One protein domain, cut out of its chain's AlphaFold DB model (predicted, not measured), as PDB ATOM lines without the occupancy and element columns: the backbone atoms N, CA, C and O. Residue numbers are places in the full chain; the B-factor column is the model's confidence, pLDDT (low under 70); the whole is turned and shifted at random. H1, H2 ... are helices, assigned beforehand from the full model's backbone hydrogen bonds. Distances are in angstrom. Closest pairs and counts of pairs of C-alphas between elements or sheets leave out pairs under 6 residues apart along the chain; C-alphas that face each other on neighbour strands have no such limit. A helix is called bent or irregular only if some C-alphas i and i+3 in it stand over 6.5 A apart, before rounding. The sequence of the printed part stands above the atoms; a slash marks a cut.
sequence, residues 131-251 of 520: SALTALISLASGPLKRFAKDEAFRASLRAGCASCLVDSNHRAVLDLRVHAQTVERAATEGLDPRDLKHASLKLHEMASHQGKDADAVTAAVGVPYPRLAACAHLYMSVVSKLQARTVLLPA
ATOM      1  N   SER A 131     136.261 103.853  95.219       46.81
ATOM      2  CA  SER A 131     135.410 104.856  95.875       46.81
ATOM      3  C   SER A 131     136.146 105.577  97.008       46.81
ATOM      4  O   SER A 131     136.192 106.808  97.010       46.81
ATOM      5  N   ALA A 132     136.759 104.849  97.951       50.50
ATOM      6  CA  ALA A 132     137.551 105.443  99.028       50.50
ATOM      7  C   ALA A 132     138.796 106.165  98.492       50.50
ATOM      8  O   ALA A 132     139.132 107.248  98.974       50.50
ATOM      9  N   LEU A 133     139.442 105.622  97.456       46.91
ATOM     10  CA  LEU A 133     140.551 106.270  96.761       46.91
ATOM     11  C   LEU A 133     140.090 107.557  96.058       46.91
ATOM     12  O   LEU A 133     140.725 108.595  96.226       46.91
ATOM     13  N   THR A 134     138.946 107.546  95.366       50.34
ATOM     14  CA  THR A 134     138.354 108.754  94.758       50.34
ATOM     15  C   THR A 134     137.929 109.784  95.810       50.34
ATOM     16  O   THR A 134     138.078 110.986  95.578       50.34
ATOM     17  N   ALA A 135     137.450 109.357  96.981       53.34
ATOM     18  CA  ALA A 135     137.109 110.244  98.095       53.34
ATOM     19  C   ALA A 135     138.361 110.882  98.724       53.34
ATOM     20  O   ALA A 135     138.398 112.100  98.908       53.34
ATOM     21  N   LEU A 136     139.412 110.092  98.977       55.12
ATOM     22  CA  LEU A 136     140.723 110.565  99.440       55.12
ATOM     23  C   LEU A 136     141.356 111.533  98.436       55.12
ATOM     24  O   LEU A 136     141.795 112.616  98.823       55.12
ATOM     25  N   ILE A 137     141.344 111.188  97.145       52.41
ATOM     26  CA  ILE A 137     141.819 112.062  96.068       52.41
ATOM     27  C   ILE A 137     140.989 113.347  96.035       52.41
ATOM     28  O   ILE A 137     141.583 114.415  96.045       52.41
ATOM     29  N   SER A 138     139.656 113.289  96.101       54.72
ATOM     30  CA  SER A 138     138.794 114.487  96.115       54.72
ATOM     31  C   SER A 138     139.034 115.392  97.331       54.72
ATOM     32  O   SER A 138     138.944 116.617  97.231       54.72
ATOM     33  N   LEU A 139     139.360 114.806  98.486       54.06
ATOM     34  CA  LEU A 139     139.685 115.529  99.715       54.06
ATOM     35  C   LEU A 139     141.097 116.150  99.665       54.06
ATOM     36  O   LEU A 139     141.308 117.248 100.188       54.06
ATOM     37  N   ALA A 140     142.044 115.492  98.988       49.16
ATOM     38  CA  ALA A 140     143.426 115.943  98.810       49.16
ATOM     39  C   ALA A 140     143.605 116.957  97.660       49.16
ATOM     40  O   ALA A 140     144.230 117.998  97.869       49.16
ATOM     41  N   SER A 141     143.025 116.696  96.481       51.03
ATOM     42  CA  SER A 141     142.974 117.609  95.321       51.03
ATOM     43  C   SER A 141     142.104 118.836  95.593       51.03
ATOM     44  O   SER A 141     142.256 119.877  94.956       51.03
ATOM     45  N   GLY A 142     141.203 118.709  96.567       53.41
ATOM     46  CA  GLY A 142     140.413 119.784  97.128       53.41
ATOM     47  C   GLY A 142     139.079 120.038  96.417       53.41
ATOM     48  O   GLY A 142     138.828 119.541  95.320       53.41
ATOM     49  N   PRO A 143     138.214 120.871  97.030       58.25
ATOM     50  CA  PRO A 143     138.494 121.689  98.211       58.25
ATOM     51  C   PRO A 143     137.738 121.239  99.474       58.25
ATOM     52  O   PRO A 143     136.581 120.838  99.409       58.25
ATOM     53  N   LEU A 144     138.285 121.562 100.655       65.69
ATOM     54  CA  LEU A 144     137.525 121.616 101.923       65.69
ATOM     55  C   LEU A 144     136.259 122.511 101.823       65.69
ATOM     56  O   LEU A 144     135.327 122.362 102.602       65.69
ATOM     57  N   LYS A 145     136.183 123.417 100.826       66.19
ATOM     58  CA  LYS A 145     134.955 124.171 100.503       66.19
ATOM     59  C   LYS A 145     133.771 123.266 100.096       66.19
ATOM     60  O   LYS A 145     132.652 123.742 100.205       66.19
ATOM     61  N   ARG A 146     133.992 122.023  99.628       71.19
ATOM     62  CA  ARG A 146     132.916 121.038  99.402       71.19
ATOM     63  C   ARG A 146     132.429 120.474 100.729       71.19
ATOM     64  O   ARG A 146     131.283 120.704 101.062       71.19
ATOM     65  N   PHE A 147     133.295 119.879 101.549       78.50
ATOM     66  CA  PHE A 147     132.904 119.373 102.876       78.50
ATOM     67  C   PHE A 147     132.179 120.419 103.755       78.50
ATOM     68  O   PHE A 147     131.253 120.074 104.475       78.50
ATOM     69  N   ALA A 148     132.540 121.702 103.645       78.00
ATOM     70  CA  ALA A 148     131.884 122.812 104.349       78.00
ATOM     71  C   ALA A 148     130.555 123.321 103.730       78.00
ATOM     72  O   ALA A 148     129.945 124.229 104.288       78.00
ATOM     73  N   LYS A 149     130.125 122.828 102.559       80.38
ATOM     74  CA  LYS A 149     128.938 123.330 101.823       80.38
ATOM     75  C   LYS A 149     128.057 122.257 101.172       80.38
ATOM     76  O   LYS A 149     126.951 122.565 100.742       80.38
ATOM     77  N   ASP A 150     128.557 121.038 101.040       84.69
ATOM     78  CA  ASP A 150     127.964 119.945 100.278       84.69
ATOM     79  C   ASP A 150     127.545 118.833 101.246       84.69
ATOM     80  O   ASP A 150     128.349 117.994 101.661       84.69
ATOM     81  N   GLU A 151     126.270 118.853 101.638       88.50
ATOM     82  CA  GLU A 151     125.709 117.834 102.527       88.50
ATOM     83  C   GLU A 151     125.669 116.451 101.863       88.50
ATOM     84  O   GLU A 151     125.806 115.454 102.563       88.50
ATOM     85  N   ALA A 152     125.575 116.359 100.531       82.31
ATOM     86  CA  ALA A 152     125.650 115.071  99.844       82.31
ATOM     87  C   ALA A 152     127.062 114.469  99.949       82.31
ATOM     88  O   ALA A 152     127.200 113.267 100.177       82.31
ATOM     89  N   PHE A 153     128.113 115.295  99.886       83.25
ATOM     90  CA  PHE A 153     129.485 114.863 100.166       83.25
ATOM     91  C   PHE A 153     129.670 114.422 101.626       83.25
ATOM     92  O   PHE A 153     130.258 113.366 101.869       83.25
ATOM     93  N   ARG A 154     129.138 115.170 102.608       87.25
ATOM     94  CA  ARG A 154     129.198 114.766 104.030       87.25
ATOM     95  C   ARG A 154     128.425 113.470 104.298       87.25
ATOM     96  O   ARG A 154     128.954 112.560 104.932       87.25
ATOM     97  N   ALA A 155     127.216 113.342 103.754       86.50
ATOM     98  CA  ALA A 155     126.403 112.134 103.845       86.50
ATOM     99  C   ALA A 155     127.077 110.928 103.168       86.50
ATOM    100  O   ALA A 155     127.045 109.830 103.719       86.50
ATOM    101  N   SER A 156     127.745 111.128 102.027       84.06
ATOM    102  CA  SER A 156     128.537 110.091 101.357       84.06
ATOM    103  C   SER A 156     129.737 109.643 102.203       84.06
ATOM    104  O   SER A 156     129.958 108.439 102.339       84.06
ATOM    105  N   LEU A 157     130.456 110.571 102.852       84.50
ATOM    106  CA  LEU A 157     131.551 110.237 103.773       84.50
ATOM    107  C   LEU A 157     131.049 109.442 104.991       84.50
ATOM    108  O   LEU A 157     131.622 108.401 105.321       84.50
ATOM    109  N   ARG A 158     129.948 109.889 105.614       88.12
ATOM    110  CA  ARG A 158     129.258 109.173 106.701       88.12
ATOM    111  C   ARG A 158     128.837 107.767 106.291       88.12
ATOM    112  O   ARG A 158     129.124 106.821 107.019       88.12
ATOM    113  N   ALA A 159     128.189 107.620 105.136       84.38
ATOM    114  CA  ALA A 159     127.739 106.328 104.620       84.38
ATOM    115  C   ALA A 159     128.920 105.388 104.329       84.38
ATOM    116  O   ALA A 159     128.872 104.216 104.700       84.38
ATOM    117  N   GLY A 160     130.011 105.911 103.755       83.75
ATOM    118  CA  GLY A 160     131.261 105.174 103.569       83.75
ATOM    119  C   GLY A 160     131.829 104.665 104.895       83.75
ATOM    120  O   GLY A 160     132.074 103.469 105.042       83.75
ATOM    121  N   CYS A 161     131.936 105.532 105.906       84.81
ATOM    122  CA  CYS A 161     132.428 105.140 107.228       84.81
ATOM    123  C   CYS A 161     131.493 104.135 107.930       84.81
ATOM    124  O   CYS A 161     131.968 103.149 108.486       84.81
ATOM    125  N   ALA A 162     130.171 104.316 107.855       84.25
ATOM    126  CA  ALA A 162     129.199 103.369 108.405       84.25
ATOM    127  C   ALA A 162     129.286 101.988 107.724       84.25
ATOM    128  O   ALA A 162     129.358 100.970 108.410       84.25
ATOM    129  N   SER A 163     129.377 101.941 106.388       81.75
ATOM    130  CA  SER A 163     129.514 100.685 105.632       81.75
ATOM    131  C   SER A 163     130.807  99.921 105.953       81.75
ATOM    132  O   SER A 163     130.812  98.691 106.000       81.75
ATOM    133  N   CYS A 164     131.894 100.637 106.259       77.81
ATOM    134  CA  CYS A 164     133.137 100.037 106.735       77.81
ATOM    135  C   CYS A 164     132.983  99.400 108.125       77.81
ATOM    136  O   CYS A 164     133.590  98.360 108.389       77.81
ATOM    137  N   LEU A 165     132.196 100.015 109.008       78.56
ATOM    138  CA  LEU A 165     132.172  99.709 110.439       78.56
ATOM    139  C   LEU A 165     131.031  98.799 110.889       78.56
ATOM    140  O   LEU A 165     131.063  98.364 112.034       78.56
ATOM    141  N   VAL A 166     130.068  98.475 110.017       70.88
ATOM    142  CA  VAL A 166     128.861  97.702 110.376       70.88
ATOM    143  C   VAL A 166     128.027  98.455 111.438       70.88
ATOM    144  O   VAL A 166     128.456  99.454 112.021       70.88
ATOM    145  N   ASP A 167     126.809  98.000 111.720       68.44
ATOM    146  CA  ASP A 167     125.995  98.523 112.826       68.44
ATOM    147  C   ASP A 167     126.443  97.970 114.191       68.44
ATOM    148  O   ASP A 167     125.665  97.419 114.968       68.44
ATOM    149  N   SER A 168     127.738  98.125 114.490       73.94
ATOM    150  CA  SER A 168     128.297  97.837 115.810       73.94
ATOM    151  C   SER A 168     128.042  99.006 116.765       73.94
ATOM    152  O   SER A 168     128.396 100.154 116.487       73.94
ATOM    153  N   ASN A 169     127.455  98.699 117.922       77.50
ATOM    154  CA  ASN A 169     127.196  99.653 119.006       77.50
ATOM    155  C   ASN A 169     128.354  99.735 120.020       77.50
ATOM    156  O   ASN A 169     128.189 100.290 121.105       77.50
ATOM    157  N   HIS A 170     129.527  99.177 119.699       82.62
ATOM    158  CA  HIS A 170     130.698  99.281 120.566       82.62
ATOM    159  C   HIS A 170     131.109 100.746 120.762       82.62
ATOM    160  O   HIS A 170     131.146 101.521 119.803       82.62
ATOM    161  N   ARG A 171     131.510 101.096 121.990       84.06
ATOM    162  CA  ARG A 171     131.885 102.459 122.393       84.06
ATOM    163  C   ARG A 171     132.778 103.171 121.370       84.06
ATOM    164  O   ARG A 171     132.436 104.256 120.935       84.06
ATOM    165  N   ALA A 172     133.864 102.544 120.917       83.12
ATOM    166  CA  ALA A 172     134.785 103.157 119.952       83.12
ATOM    167  C   ALA A 172     134.144 103.524 118.589       83.12
ATOM    168  O   ALA A 172     134.600 104.451 117.928       83.12
ATOM    169  N   VAL A 173     133.072 102.846 118.158       85.19
ATOM    170  CA  VAL A 173     132.315 103.222 116.946       85.19
ATOM    171  C   VAL A 173     131.380 104.404 117.237       85.19
ATOM    172  O   VAL A 173     131.201 105.272 116.384       85.19
ATOM    173  N   LEU A 174     130.826 104.483 118.450       88.81
ATOM    174  CA  LEU A 174     130.022 105.622 118.907       88.81
ATOM    175  C   LEU A 174     130.883 106.881 119.107       88.81
ATOM    176  O   LEU A 174     130.525 107.933 118.585       88.81
ATOM    177  N   ASP A 175     132.044 106.758 119.753       89.31
ATOM    178  CA  ASP A 175     133.017 107.842 119.949       89.31
ATOM    179  C   ASP A 175     133.455 108.426 118.584       89.31
ATOM    180  O   ASP A 175     133.468 109.645 118.401       89.31
ATOM    181  N   LEU A 176     133.689 107.577 117.565       90.56
ATOM    182  CA  LEU A 176     133.962 108.039 116.195       90.56
ATOM    183  C   LEU A 176     132.778 108.818 115.609       90.56
ATOM    184  O   LEU A 176     132.985 109.878 115.025       90.56
ATOM    185  N   ARG A 177     131.545 108.304 115.743       91.62
ATOM    186  CA  ARG A 177     130.327 108.964 115.234       91.62
ATOM    187  C   ARG A 177     130.124 110.337 115.889       91.62
ATOM    188  O   ARG A 177     129.791 111.287 115.183       91.62
ATOM    189  N   VAL A 178     130.379 110.463 117.194       93.31
ATOM    190  CA  VAL A 178     130.315 111.738 117.931       93.31
ATOM    191  C   VAL A 178     131.362 112.722 117.408       93.31
ATOM    192  O   VAL A 178     131.008 113.826 116.998       93.31
ATOM    193  N   HIS A 179     132.638 112.330 117.344       93.00
ATOM    194  CA  HIS A 179     133.691 113.239 116.886       93.00
ATOM    195  C   HIS A 179     133.567 113.591 115.396       93.00
ATOM    196  O   HIS A 179     133.792 114.743 115.029       93.00
ATOM    197  N   ALA A 180     133.119 112.664 114.546       91.69
ATOM    198  CA  ALA A 180     132.752 112.943 113.159       91.69
ATOM    199  C   ALA A 180     131.682 114.047 113.061       91.69
ATOM    200  O   ALA A 180     131.855 115.009 112.312       91.69
ATOM    201  N   GLN A 181     130.620 113.966 113.871       92.25
ATOM    202  CA  GLN A 181     129.584 115.003 113.935       92.25
ATOM    203  C   GLN A 181     130.126 116.348 114.446       92.25
ATOM    204  O   GLN A 181     129.749 117.383 113.898       92.25
ATOM    205  N   THR A 182     131.041 116.365 115.425       92.00
ATOM    206  CA  THR A 182     131.728 117.600 115.857       92.00
ATOM    207  C   THR A 182     132.487 118.250 114.696       92.00
ATOM    208  O   THR A 182     132.368 119.454 114.479       92.00
ATOM    209  N   VAL A 183     133.233 117.464 113.914       90.38
ATOM    210  CA  VAL A 183     134.026 117.950 112.768       90.38
ATOM    211  C   VAL A 183     133.137 118.446 111.625       90.38
ATOM    212  O   VAL A 183     133.446 119.456 110.993       90.38
ATOM    213  N   GLU A 184     132.016 117.775 111.368       90.81
ATOM    214  CA  GLU A 184     131.048 118.212 110.362       90.81
ATOM    215  C   GLU A 184     130.345 119.505 110.761       90.81
ATOM    216  O   GLU A 184     130.294 120.427 109.944       90.81
ATOM    217  N   ARG A 185     129.875 119.607 112.011       88.56
ATOM    218  CA  ARG A 185     129.269 120.831 112.551       88.56
ATOM    219  C   ARG A 185     130.267 121.992 112.516       88.56
ATOM    220  O   ARG A 185     129.927 123.090 112.081       88.56
ATOM    221  N   ALA A 186     131.534 121.734 112.852       86.94
ATOM    222  CA  ALA A 186     132.602 122.731 112.783       86.94
ATOM    223  C   ALA A 186     132.863 123.266 111.368       86.94
ATOM    224  O   ALA A 186     133.316 124.401 111.226       86.94
ATOM    225  N   ALA A 187     132.559 122.485 110.328       83.81
ATOM    226  CA  ALA A 187     132.709 122.914 108.943       83.81
ATOM    227  C   ALA A 187     131.525 123.736 108.403       83.81
ATOM    228  O   ALA A 187     131.741 124.492 107.456       83.81
ATOM    229  N   THR A 188     130.313 123.609 108.964       83.19
ATOM    230  CA  THR A 188     129.136 124.402 108.546       83.19
ATOM    231  C   THR A 188     128.833 125.601 109.434       83.19
ATOM    232  O   THR A 188     128.491 126.654 108.904       83.19
ATOM    233  N   GLU A 189     128.945 125.462 110.753       80.25
ATOM    234  CA  GLU A 189     128.480 126.477 111.714       80.25
ATOM    235  C   GLU A 189     129.611 127.316 112.322       80.25
ATOM    236  O   GLU A 189     129.349 128.395 112.843       80.25
ATOM    237  N   GLY A 190     130.867 126.860 112.229       69.62
ATOM    238  CA  GLY A 190     132.013 127.535 112.849       69.62
ATOM    239  C   GLY A 190     132.062 127.314 114.363       69.62
ATOM    240  O   GLY A 190     131.758 128.209 115.143       69.62
ATOM    241  N   LEU A 191     132.442 126.102 114.775       69.44
ATOM    242  CA  LEU A 191     132.537 125.726 116.191       69.44
ATOM    243  C   LEU A 191     133.701 126.398 116.926       69.44
ATOM    244  O   LEU A 191     134.688 126.828 116.327       69.44
ATOM    245  N   ASP A 192     133.609 126.350 118.255       75.81
ATOM    246  CA  ASP A 192     134.702 126.640 119.175       75.81
ATOM    247  C   ASP A 192     135.980 125.852 118.788       75.81
ATOM    248  O   ASP A 192     135.937 124.619 118.654       75.81
ATOM    249  N   PRO A 193     137.145 126.515 118.623       77.38
ATOM    250  CA  PRO A 193     138.406 125.827 118.351       77.38
ATOM    251  C   PRO A 193     138.808 124.821 119.446       77.38
ATOM    252  O   PRO A 193     139.578 123.904 119.153       77.38
ATOM    253  N   ARG A 194     138.288 124.938 120.679       83.25
ATOM    254  CA  ARG A 194     138.495 123.973 121.773       83.25
ATOM    255  C   ARG A 194     137.852 122.620 121.470       83.25
ATOM    256  O   ARG A 194     138.532 121.602 121.580       83.25
ATOM    257  N   ASP A 195     136.611 122.603 120.992       87.00
ATOM    258  CA  ASP A 195     135.909 121.366 120.620       87.00
ATOM    259  C   ASP A 195     136.554 120.699 119.402       87.00
ATOM    260  O   ASP A 195     136.743 119.479 119.374       87.00
ATOM    261  N   LEU A 196     136.987 121.498 118.420       86.81
ATOM    262  CA  LEU A 196     137.741 120.995 117.270       86.81
ATOM    263  C   LEU A 196     139.119 120.442 117.685       86.81
ATOM    264  O   LEU A 196     139.567 119.446 117.117       86.81
ATOM    265  N   LYS A 197     139.787 121.034 118.689       88.12
ATOM    266  CA  LYS A 197     141.025 120.496 119.288       88.12
ATOM    267  C   LYS A 197     140.759 119.189 120.044       88.12
ATOM    268  O   LYS A 197     141.516 118.239 119.867       88.12
ATOM    269  N   HIS A 198     139.680 119.095 120.821       90.25
ATOM    270  CA  HIS A 198     139.315 117.870 121.539       90.25
ATOM    271  C   HIS A 198     138.979 116.717 120.577       90.25
ATOM    272  O   HIS A 198     139.549 115.631 120.700       90.25
ATOM    273  N   ALA A 199     138.151 116.968 119.556       90.81
ATOM    274  CA  ALA A 199     137.874 115.994 118.500       90.81
ATOM    275  C   ALA A 199     139.157 115.584 117.750       90.81
ATOM    276  O   ALA A 199     139.343 114.404 117.462       90.81
ATOM    277  N   SER A 200     140.080 116.522 117.499       90.19
ATOM    278  CA  SER A 200     141.392 116.228 116.903       90.19
ATOM    279  C   SER A 200     142.246 115.282 117.749       90.19
ATOM    280  O   SER A 200     142.950 114.444 117.191       90.19
ATOM    281  N   LEU A 201     142.224 115.417 119.078       90.25
ATOM    282  CA  LEU A 201     142.980 114.540 119.973       90.25
ATOM    283  C   LEU A 201     142.366 113.138 119.998       90.25
ATOM    284  O   LEU A 201     143.081 112.158 119.806       90.25
ATOM    285  N   LYS A 202     141.039 113.040 120.136       90.94
ATOM    286  CA  LYS A 202     140.335 111.751 120.178       90.94
ATOM    287  C   LYS A 202     140.407 110.986 118.858       90.94
ATOM    288  O   LYS A 202     140.710 109.798 118.859       90.94
ATOM    289  N   LEU A 203     140.235 111.655 117.719       90.00
ATOM    290  CA  LEU A 203     140.413 111.023 116.407       90.00
ATOM    291  C   LEU A 203     141.875 110.598 116.156       90.00
ATOM    292  O   LEU A 203     142.104 109.594 115.484       90.00
ATOM    293  N   HIS A 204     142.867 111.304 116.711       89.06
ATOM    294  CA  HIS A 204     144.269 110.882 116.633       89.06
ATOM    295  C   HIS A 204     144.553 109.645 117.502       89.06
ATOM    296  O   HIS A 204     145.138 108.682 117.012       89.06
ATOM    297  N   GLU A 205     144.082 109.645 118.750       87.88
ATOM    298  CA  GLU A 205     144.131 108.514 119.687       87.88
ATOM    299  C   GLU A 205     143.538 107.246 119.048       87.88
ATOM    300  O   GLU A 205     144.199 106.211 118.976       87.88
ATOM    301  N   MET A 206     142.340 107.348 118.468       83.38
ATOM    302  CA  MET A 206     141.645 106.243 117.792       83.38
ATOM    303  C   MET A 206     142.322 105.753 116.505       83.38
ATOM    304  O   MET A 206     142.110 104.610 116.110       83.38
ATOM    305  N   ALA A 207     143.120 106.596 115.850       82.75
ATOM    306  CA  ALA A 207     143.916 106.219 114.686       82.75
ATOM    307  C   ALA A 207     145.288 105.619 115.061       82.75
ATOM    308  O   ALA A 207     145.944 105.018 114.213       82.75
ATOM    309  N   SER A 208     145.735 105.787 116.312       79.88
ATOM    310  CA  SER A 208     147.105 105.489 116.749       79.88
ATOM    311  C   SER A 208     147.235 104.312 117.730       79.88
ATOM    312  O   SER A 208     148.348 104.047 118.190       79.88
ATOM    313  N   HIS A 209     146.157 103.587 118.053       68.19
ATOM    314  CA  HIS A 209     146.254 102.368 118.869       68.19
ATOM    315  C   HIS A 209     147.095 101.299 118.144       68.19
ATOM    316  O   HIS A 209     146.890 101.015 116.960       68.19
ATOM    317  N   GLN A 210     148.052 100.705 118.862       55.50
ATOM    318  CA  GLN A 210     149.053  99.778 118.321       55.50
ATOM    319  C   GLN A 210     148.803  98.341 118.792       55.50
ATOM    320  O   GLN A 210     148.818  98.065 119.989       55.50
ATOM    321  N   GLY A 211     148.665  97.402 117.850       53.78
ATOM    322  CA  GLY A 211     148.767  95.954 118.091       53.78
ATOM    323  C   GLY A 211     147.815  95.390 119.154       53.78
ATOM    324  O   GLY A 211     146.680  95.047 118.846       53.78
ATOM    325  N   LYS A 212     148.278  95.285 120.408       53.59
ATOM    326  CA  LYS A 212     147.551  94.625 121.511       53.59
ATOM    327  C   LYS A 212     146.133  95.154 121.706       53.59
ATOM    328  O   LYS A 212     145.196  94.363 121.799       53.59
ATOM    329  N   ASP A 213     145.975  96.472 121.737       59.94
ATOM    330  CA  ASP A 213     144.658  97.079 121.939       59.94
ATOM    331  C   ASP A 213     143.824  97.032 120.652       59.94
ATOM    332  O   ASP A 213     142.605  96.905 120.710       59.94
ATOM    333  N   ALA A 214     144.468  97.048 119.481       60.66
ATOM    334  CA  ALA A 214     143.807  96.890 118.186       60.66
ATOM    335  C   ALA A 214     143.188  95.490 118.007       60.66
ATOM    336  O   ALA A 214     142.080  95.376 117.476       60.66
ATOM    337  N   ASP A 215     143.858  94.438 118.483       60.81
ATOM    338  CA  ASP A 215     143.336  93.068 118.481       60.81
ATOM    339  C   ASP A 215     142.195  92.905 119.497       60.81
ATOM    340  O   ASP A 215     141.147  92.349 119.162       60.81
ATOM    341  N   ALA A 216     142.344  93.460 120.707       62.34
ATOM    342  CA  ALA A 216     141.289  93.463 121.725       62.34
ATOM    343  C   ALA A 216     140.031  94.217 121.254       62.34
ATOM    344  O   ALA A 216     138.916  93.708 121.379       62.34
ATOM    345  N   VAL A 217     140.203  95.393 120.639       61.97
ATOM    346  CA  VAL A 217     139.124  96.166 120.007       61.97
ATOM    347  C   VAL A 217     138.516  95.388 118.838       61.97
ATOM    348  O   VAL A 217     137.297  95.299 118.748       61.97
ATOM    349  N   THR A 218     139.314  94.748 117.979       66.62
ATOM    350  CA  THR A 218     138.775  93.940 116.866       66.62
ATOM    351  C   THR A 218     137.912  92.777 117.373       66.62
ATOM    352  O   THR A 218     136.817  92.554 116.851       66.62
ATOM    353  N   ALA A 219     138.358  92.083 118.425       63.34
ATOM    354  CA  ALA A 219     137.619  90.992 119.056       63.34
ATOM    355  C   ALA A 219     136.338  91.459 119.776       63.34
ATOM    356  O   ALA A 219     135.325  90.765 119.717       63.34
ATOM    357  N   ALA A 220     136.355  92.631 120.423       61.66
ATOM    358  CA  ALA A 220     135.215  93.169 121.172       61.66
ATOM    359  C   ALA A 220     134.175  93.904 120.301       61.66
ATOM    360  O   ALA A 220     132.988  93.902 120.625       61.66
ATOM    361  N   VAL A 221     134.592  94.542 119.201       60.28
ATOM    362  CA  VAL A 221     133.699  95.288 118.290       60.28
ATOM    363  C   VAL A 221     133.040  94.364 117.255       60.28
ATOM    364  O   VAL A 221     131.955  94.677 116.763       60.28
ATOM    365  N   GLY A 222     133.715  93.268 116.878       62.00
ATOM    366  CA  GLY A 222     133.371  92.454 115.703       62.00
ATOM    367  C   GLY A 222     133.752  93.109 114.366       62.00
ATOM    368  O   GLY A 222     133.277  92.695 113.310       62.00
ATOM    369  N   VAL A 223     134.589  94.152 114.398       60.88
ATOM    370  CA  VAL A 223     134.940  95.006 113.252       60.88
ATOM    371  C   VAL A 223     136.458  95.153 113.201       60.88
ATOM    372  O   VAL A 223     137.054  95.440 114.238       60.88
ATOM    373  N   PRO A 224     137.110  95.014 112.030       70.69
ATOM    374  CA  PRO A 224     138.558  95.161 111.940       70.69
ATOM    375  C   PRO A 224     139.001  96.566 112.361       70.69
ATOM    376  O   PRO A 224     138.640  97.544 111.699       70.69
ATOM    377  N   TYR A 225     139.839  96.668 113.397       76.38
ATOM    378  CA  TYR A 225     140.427  97.937 113.843       76.38
ATOM    379  C   TYR A 225     141.020  98.794 112.698       76.38
ATOM    380  O   TYR A 225     140.764 100.000 112.695       76.38
ATOM    381  N   PRO A 226     141.693  98.237 111.662       79.38
ATOM    382  CA  PRO A 226     142.158  99.026 110.517       79.38
ATOM    383  C   PRO A 226     141.072  99.853 109.811       79.38
ATOM    384  O   PRO A 226     141.375 100.911 109.267       79.38
ATOM    385  N   ARG A 227     139.801  99.422 109.838       81.56
ATOM    386  CA  ARG A 227     138.680 100.204 109.288       81.56
ATOM    387  C   ARG A 227     138.302 101.380 110.190       81.56
ATOM    388  O   ARG A 227     138.017 102.458 109.676       81.56
ATOM    389  N   LEU A 228     138.340 101.194 111.512       83.50
ATOM    390  CA  LEU A 228     138.123 102.266 112.489       83.50
ATOM    391  C   LEU A 228     139.228 103.323 112.381       83.50
ATOM    392  O   LEU A 228     138.924 104.505 112.231       83.50
ATOM    393  N   ALA A 229     140.490 102.885 112.346       83.94
ATOM    394  CA  ALA A 229     141.641 103.758 112.146       83.94
ATOM    395  C   ALA A 229     141.574 104.504 110.801       83.94
ATOM    396  O   ALA A 229     141.809 105.708 110.763       83.94
ATOM    397  N   ALA A 230     141.180 103.844 109.702       84.38
ATOM    398  CA  ALA A 230     140.997 104.502 108.405       84.38
ATOM    399  C   ALA A 230     139.908 105.593 108.436       84.38
ATOM    400  O   ALA A 230     140.121 106.690 107.914       84.38
ATOM    401  N   CYS A 231     138.769 105.340 109.090       85.19
ATOM    402  CA  CYS A 231     137.716 106.348 109.255       85.19
ATOM    403  C   CYS A 231     138.177 107.513 110.152       85.19
ATOM    404  O   CYS A 231     137.915 108.675 109.841       85.19
ATOM    405  N   ALA A 232     138.925 107.227 111.222       88.44
ATOM    406  CA  ALA A 232     139.521 108.252 112.075       88.44
ATOM    407  C   ALA A 232     140.560 109.103 111.314       88.44
ATOM    408  O   ALA A 232     140.516 110.331 111.389       88.44
ATOM    409  N   HIS A 233     141.426 108.489 110.499       84.88
ATOM    410  CA  HIS A 233     142.367 109.192 109.615       84.88
ATOM    411  C   HIS A 233     141.664 110.083 108.577       84.88
ATOM    412  O   HIS A 233     142.127 111.200 108.325       84.88
ATOM    413  N   LEU A 234     140.540 109.634 108.001       84.94
ATOM    414  CA  LEU A 234     139.725 110.447 107.090       84.94
ATOM    415  C   LEU A 234     139.256 111.735 107.779       84.94
ATOM    416  O   LEU A 234     139.582 112.825 107.303       84.94
ATOM    417  N   TYR A 235     138.584 111.633 108.929       87.50
ATOM    418  CA  TYR A 235     138.132 112.813 109.672       87.50
ATOM    419  C   TYR A 235     139.301 113.657 110.218       87.50
ATOM    420  O   TYR A 235     139.228 114.882 110.150       87.50
ATOM    421  N   MET A 236     140.426 113.061 110.633       86.00
ATOM    422  CA  MET A 236     141.648 113.810 110.977       86.00
ATOM    423  C   MET A 236     142.155 114.675 109.819       86.00
ATOM    424  O   MET A 236     142.513 115.833 110.026       86.00
ATOM    425  N   SER A 237     142.155 114.152 108.590       81.56
ATOM    426  CA  SER A 237     142.600 114.923 107.423       81.56
ATOM    427  C   SER A 237     141.690 116.129 107.138       81.56
ATOM    428  O   SER A 237     142.179 117.185 106.731       81.56
ATOM    429  N   VAL A 238     140.390 116.022 107.439       84.12
ATOM    430  CA  VAL A 238     139.446 117.151 107.420       84.12
ATOM    431  C   VAL A 238     139.780 118.156 108.528       84.12
ATOM    432  O   VAL A 238     139.899 119.350 108.248       84.12
ATOM    433  N   VAL A 239     139.986 117.686 109.763       85.75
ATOM    434  CA  VAL A 239     140.326 118.517 110.933       85.75
ATOM    435  C   VAL A 239     141.580 119.348 110.692       85.75
ATOM    436  O   VAL A 239     141.544 120.563 110.882       85.75
ATOM    437  N   SER A 240     142.663 118.745 110.198       79.69
ATOM    438  CA  SER A 240     143.899 119.480 109.902       79.69
ATOM    439  C   SER A 240     143.690 120.561 108.835       79.69
ATOM    440  O   SER A 240     144.273 121.640 108.930       79.69
ATOM    441  N   LYS A 241     142.824 120.329 107.837       77.81
ATOM    442  CA  LYS A 241     142.478 121.345 106.826       77.81
ATOM    443  C   LYS A 241     141.572 122.449 107.400       77.81
ATOM    444  O   LYS A 241     141.678 123.589 106.946       77.81
ATOM    445  N   LEU A 242     140.701 122.140 108.370       78.12
ATOM    446  CA  LEU A 242     139.875 123.122 109.090       78.12
ATOM    447  C   LEU A 242     140.743 124.012 109.986       78.12
ATOM    448  O   LEU A 242     140.741 125.224 109.799       78.12
ATOM    449  N   GLN A 243     141.556 123.423 110.867       75.12
ATOM    450  CA  GLN A 243     142.505 124.136 111.735       75.12
ATOM    451  C   GLN A 243     143.484 125.003 110.925       75.12
ATOM    452  O   GLN A 243     143.770 126.143 111.297       75.12
ATOM    453  N   ALA A 244     143.943 124.517 109.764       72.31
ATOM    454  CA  ALA A 244     144.771 125.309 108.858       72.31
ATOM    455  C   ALA A 244     144.057 126.564 108.315       72.31
ATOM    456  O   ALA A 244     144.722 127.549 108.008       72.31
ATOM    457  N   ARG A 245     142.719 126.562 108.217       69.50
ATOM    458  CA  ARG A 245     141.919 127.729 107.810       69.50
ATOM    459  C   ARG A 245     141.490 128.634 108.954       69.50
ATOM    460  O   ARG A 245     141.424 129.835 108.738       69.50
ATOM    461  N   THR A 246     141.138 128.077 110.109       67.88
ATOM    462  CA  THR A 246     140.558 128.843 111.224       67.88
ATOM    463  C   THR A 246     141.602 129.357 112.208       67.88
ATOM    464  O   THR A 246     141.350 130.353 112.872       67.88
ATOM    465  N   VAL A 247     142.774 128.717 112.282       68.56
ATOM    466  CA  VAL A 247     143.855 129.086 113.212       68.56
ATOM    467  C   VAL A 247     145.117 129.496 112.457       68.56
ATOM    468  O   VAL A 247     145.595 130.615 112.633       68.56
ATOM    469  N   LEU A 248     145.652 128.631 111.582       65.38
ATOM    470  CA  LEU A 248     146.949 128.910 110.946       65.38
ATOM    471  C   LEU A 248     146.877 130.053 109.930       65.38
ATOM    472  O   LEU A 248     147.745 130.915 109.952       65.38
ATOM    473  N   LEU A 249     145.867 130.093 109.054       70.69
ATOM    474  CA  LEU A 249     145.779 131.128 108.017       70.69
ATOM    475  C   LEU A 249     145.565 132.549 108.590       70.69
ATOM    476  O   LEU A 249     146.269 133.446 108.129       70.69
ATOM    477  N   PRO A 250     144.716 132.784 109.614       73.88
ATOM    478  CA  PRO A 250     144.656 134.074 110.307       73.88
ATOM    479  C   PRO A 250     145.961 134.435 111.027       73.88
ATOM    480  O   PRO A 250     146.441 135.553 110.884       73.88
ATOM    481  N   ALA A 251     146.602 133.489 111.726       69.56
ATOM    482  CA  ALA A 251     147.887 133.748 112.385       69.56
ATOM    483  C   ALA A 251     149.025 134.045 111.384       69.56
ATOM    484  O   ALA A 251     149.918 134.844 111.672       69.56
TER     485      ALA A 251
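What this domain is: This is residues 131 to 251 of the 520 residues of the protein "Hypothetical protein" of Miscanthus lutarioriparius (UniProt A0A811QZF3). The longest helix, H7, runs along the domain's long axis in a bundle with H3, H4 and H5, in which each helix runs against the one before it; H3 is loosely joined. H6 crosses one end of the bundle, and H1 lies alongside H7, with short H2 linking it to H3. The printed part has 121 residues, with seven named helices in the order H1 to H7 and no named strand: all helix. It is compact, with a radius of gyration of the C-alphas of 14.3 A and spans of 44 by 29 by 21 A.

Where its parts are: H7, residues 225 to 251, is 36.6 A long and ends at C-alpha 251, (147.887, 133.748, 112.385). It has a kink of 32 degrees near residue 245 and is only just irregular: C-alphas 246 and 249 are 6.54 A apart. H4, residues 171 to 188, is 26.1 A long; H5, residues 193 to 208, 22.2 A; H3, residues 151 to 165, 20.8 A. H6 holds residues 212 to 221, H2 residues 144 to 147, and H1 residues 131 to 141, from C-alpha 131 at (135.410, 104.856, 95.875).

How they stand to each other: H7 is the hub, touching five helices. It touches H5 at a shallow tilt of 32 degrees, opposite ways, closest at the C-alphas of Ala 207 and Ala 229, 4.2 A. H4 and H5 form a helical hairpin. H7 residues 227 to 231 alone touch H3, closest at Cys 161 and Cys 231, C-alphas 5.8 A apart. H1 is close to H7 but not clearly touching. Every O i to N i+4 pair is within hydrogen-bond range in H1, H3, H4, H5 and H6; in H7, 20 of 23 are; H2 is too short for one.

The domain as a whole: The farthest C-alphas, of Ala 219 and Pro 250, are 44.5 A apart. The printed part has no cut, and its links are tight. Mean pLDDT of the printed part is 76.2; residues 131 to 145 and 209 to 223 are among the 38 under 70.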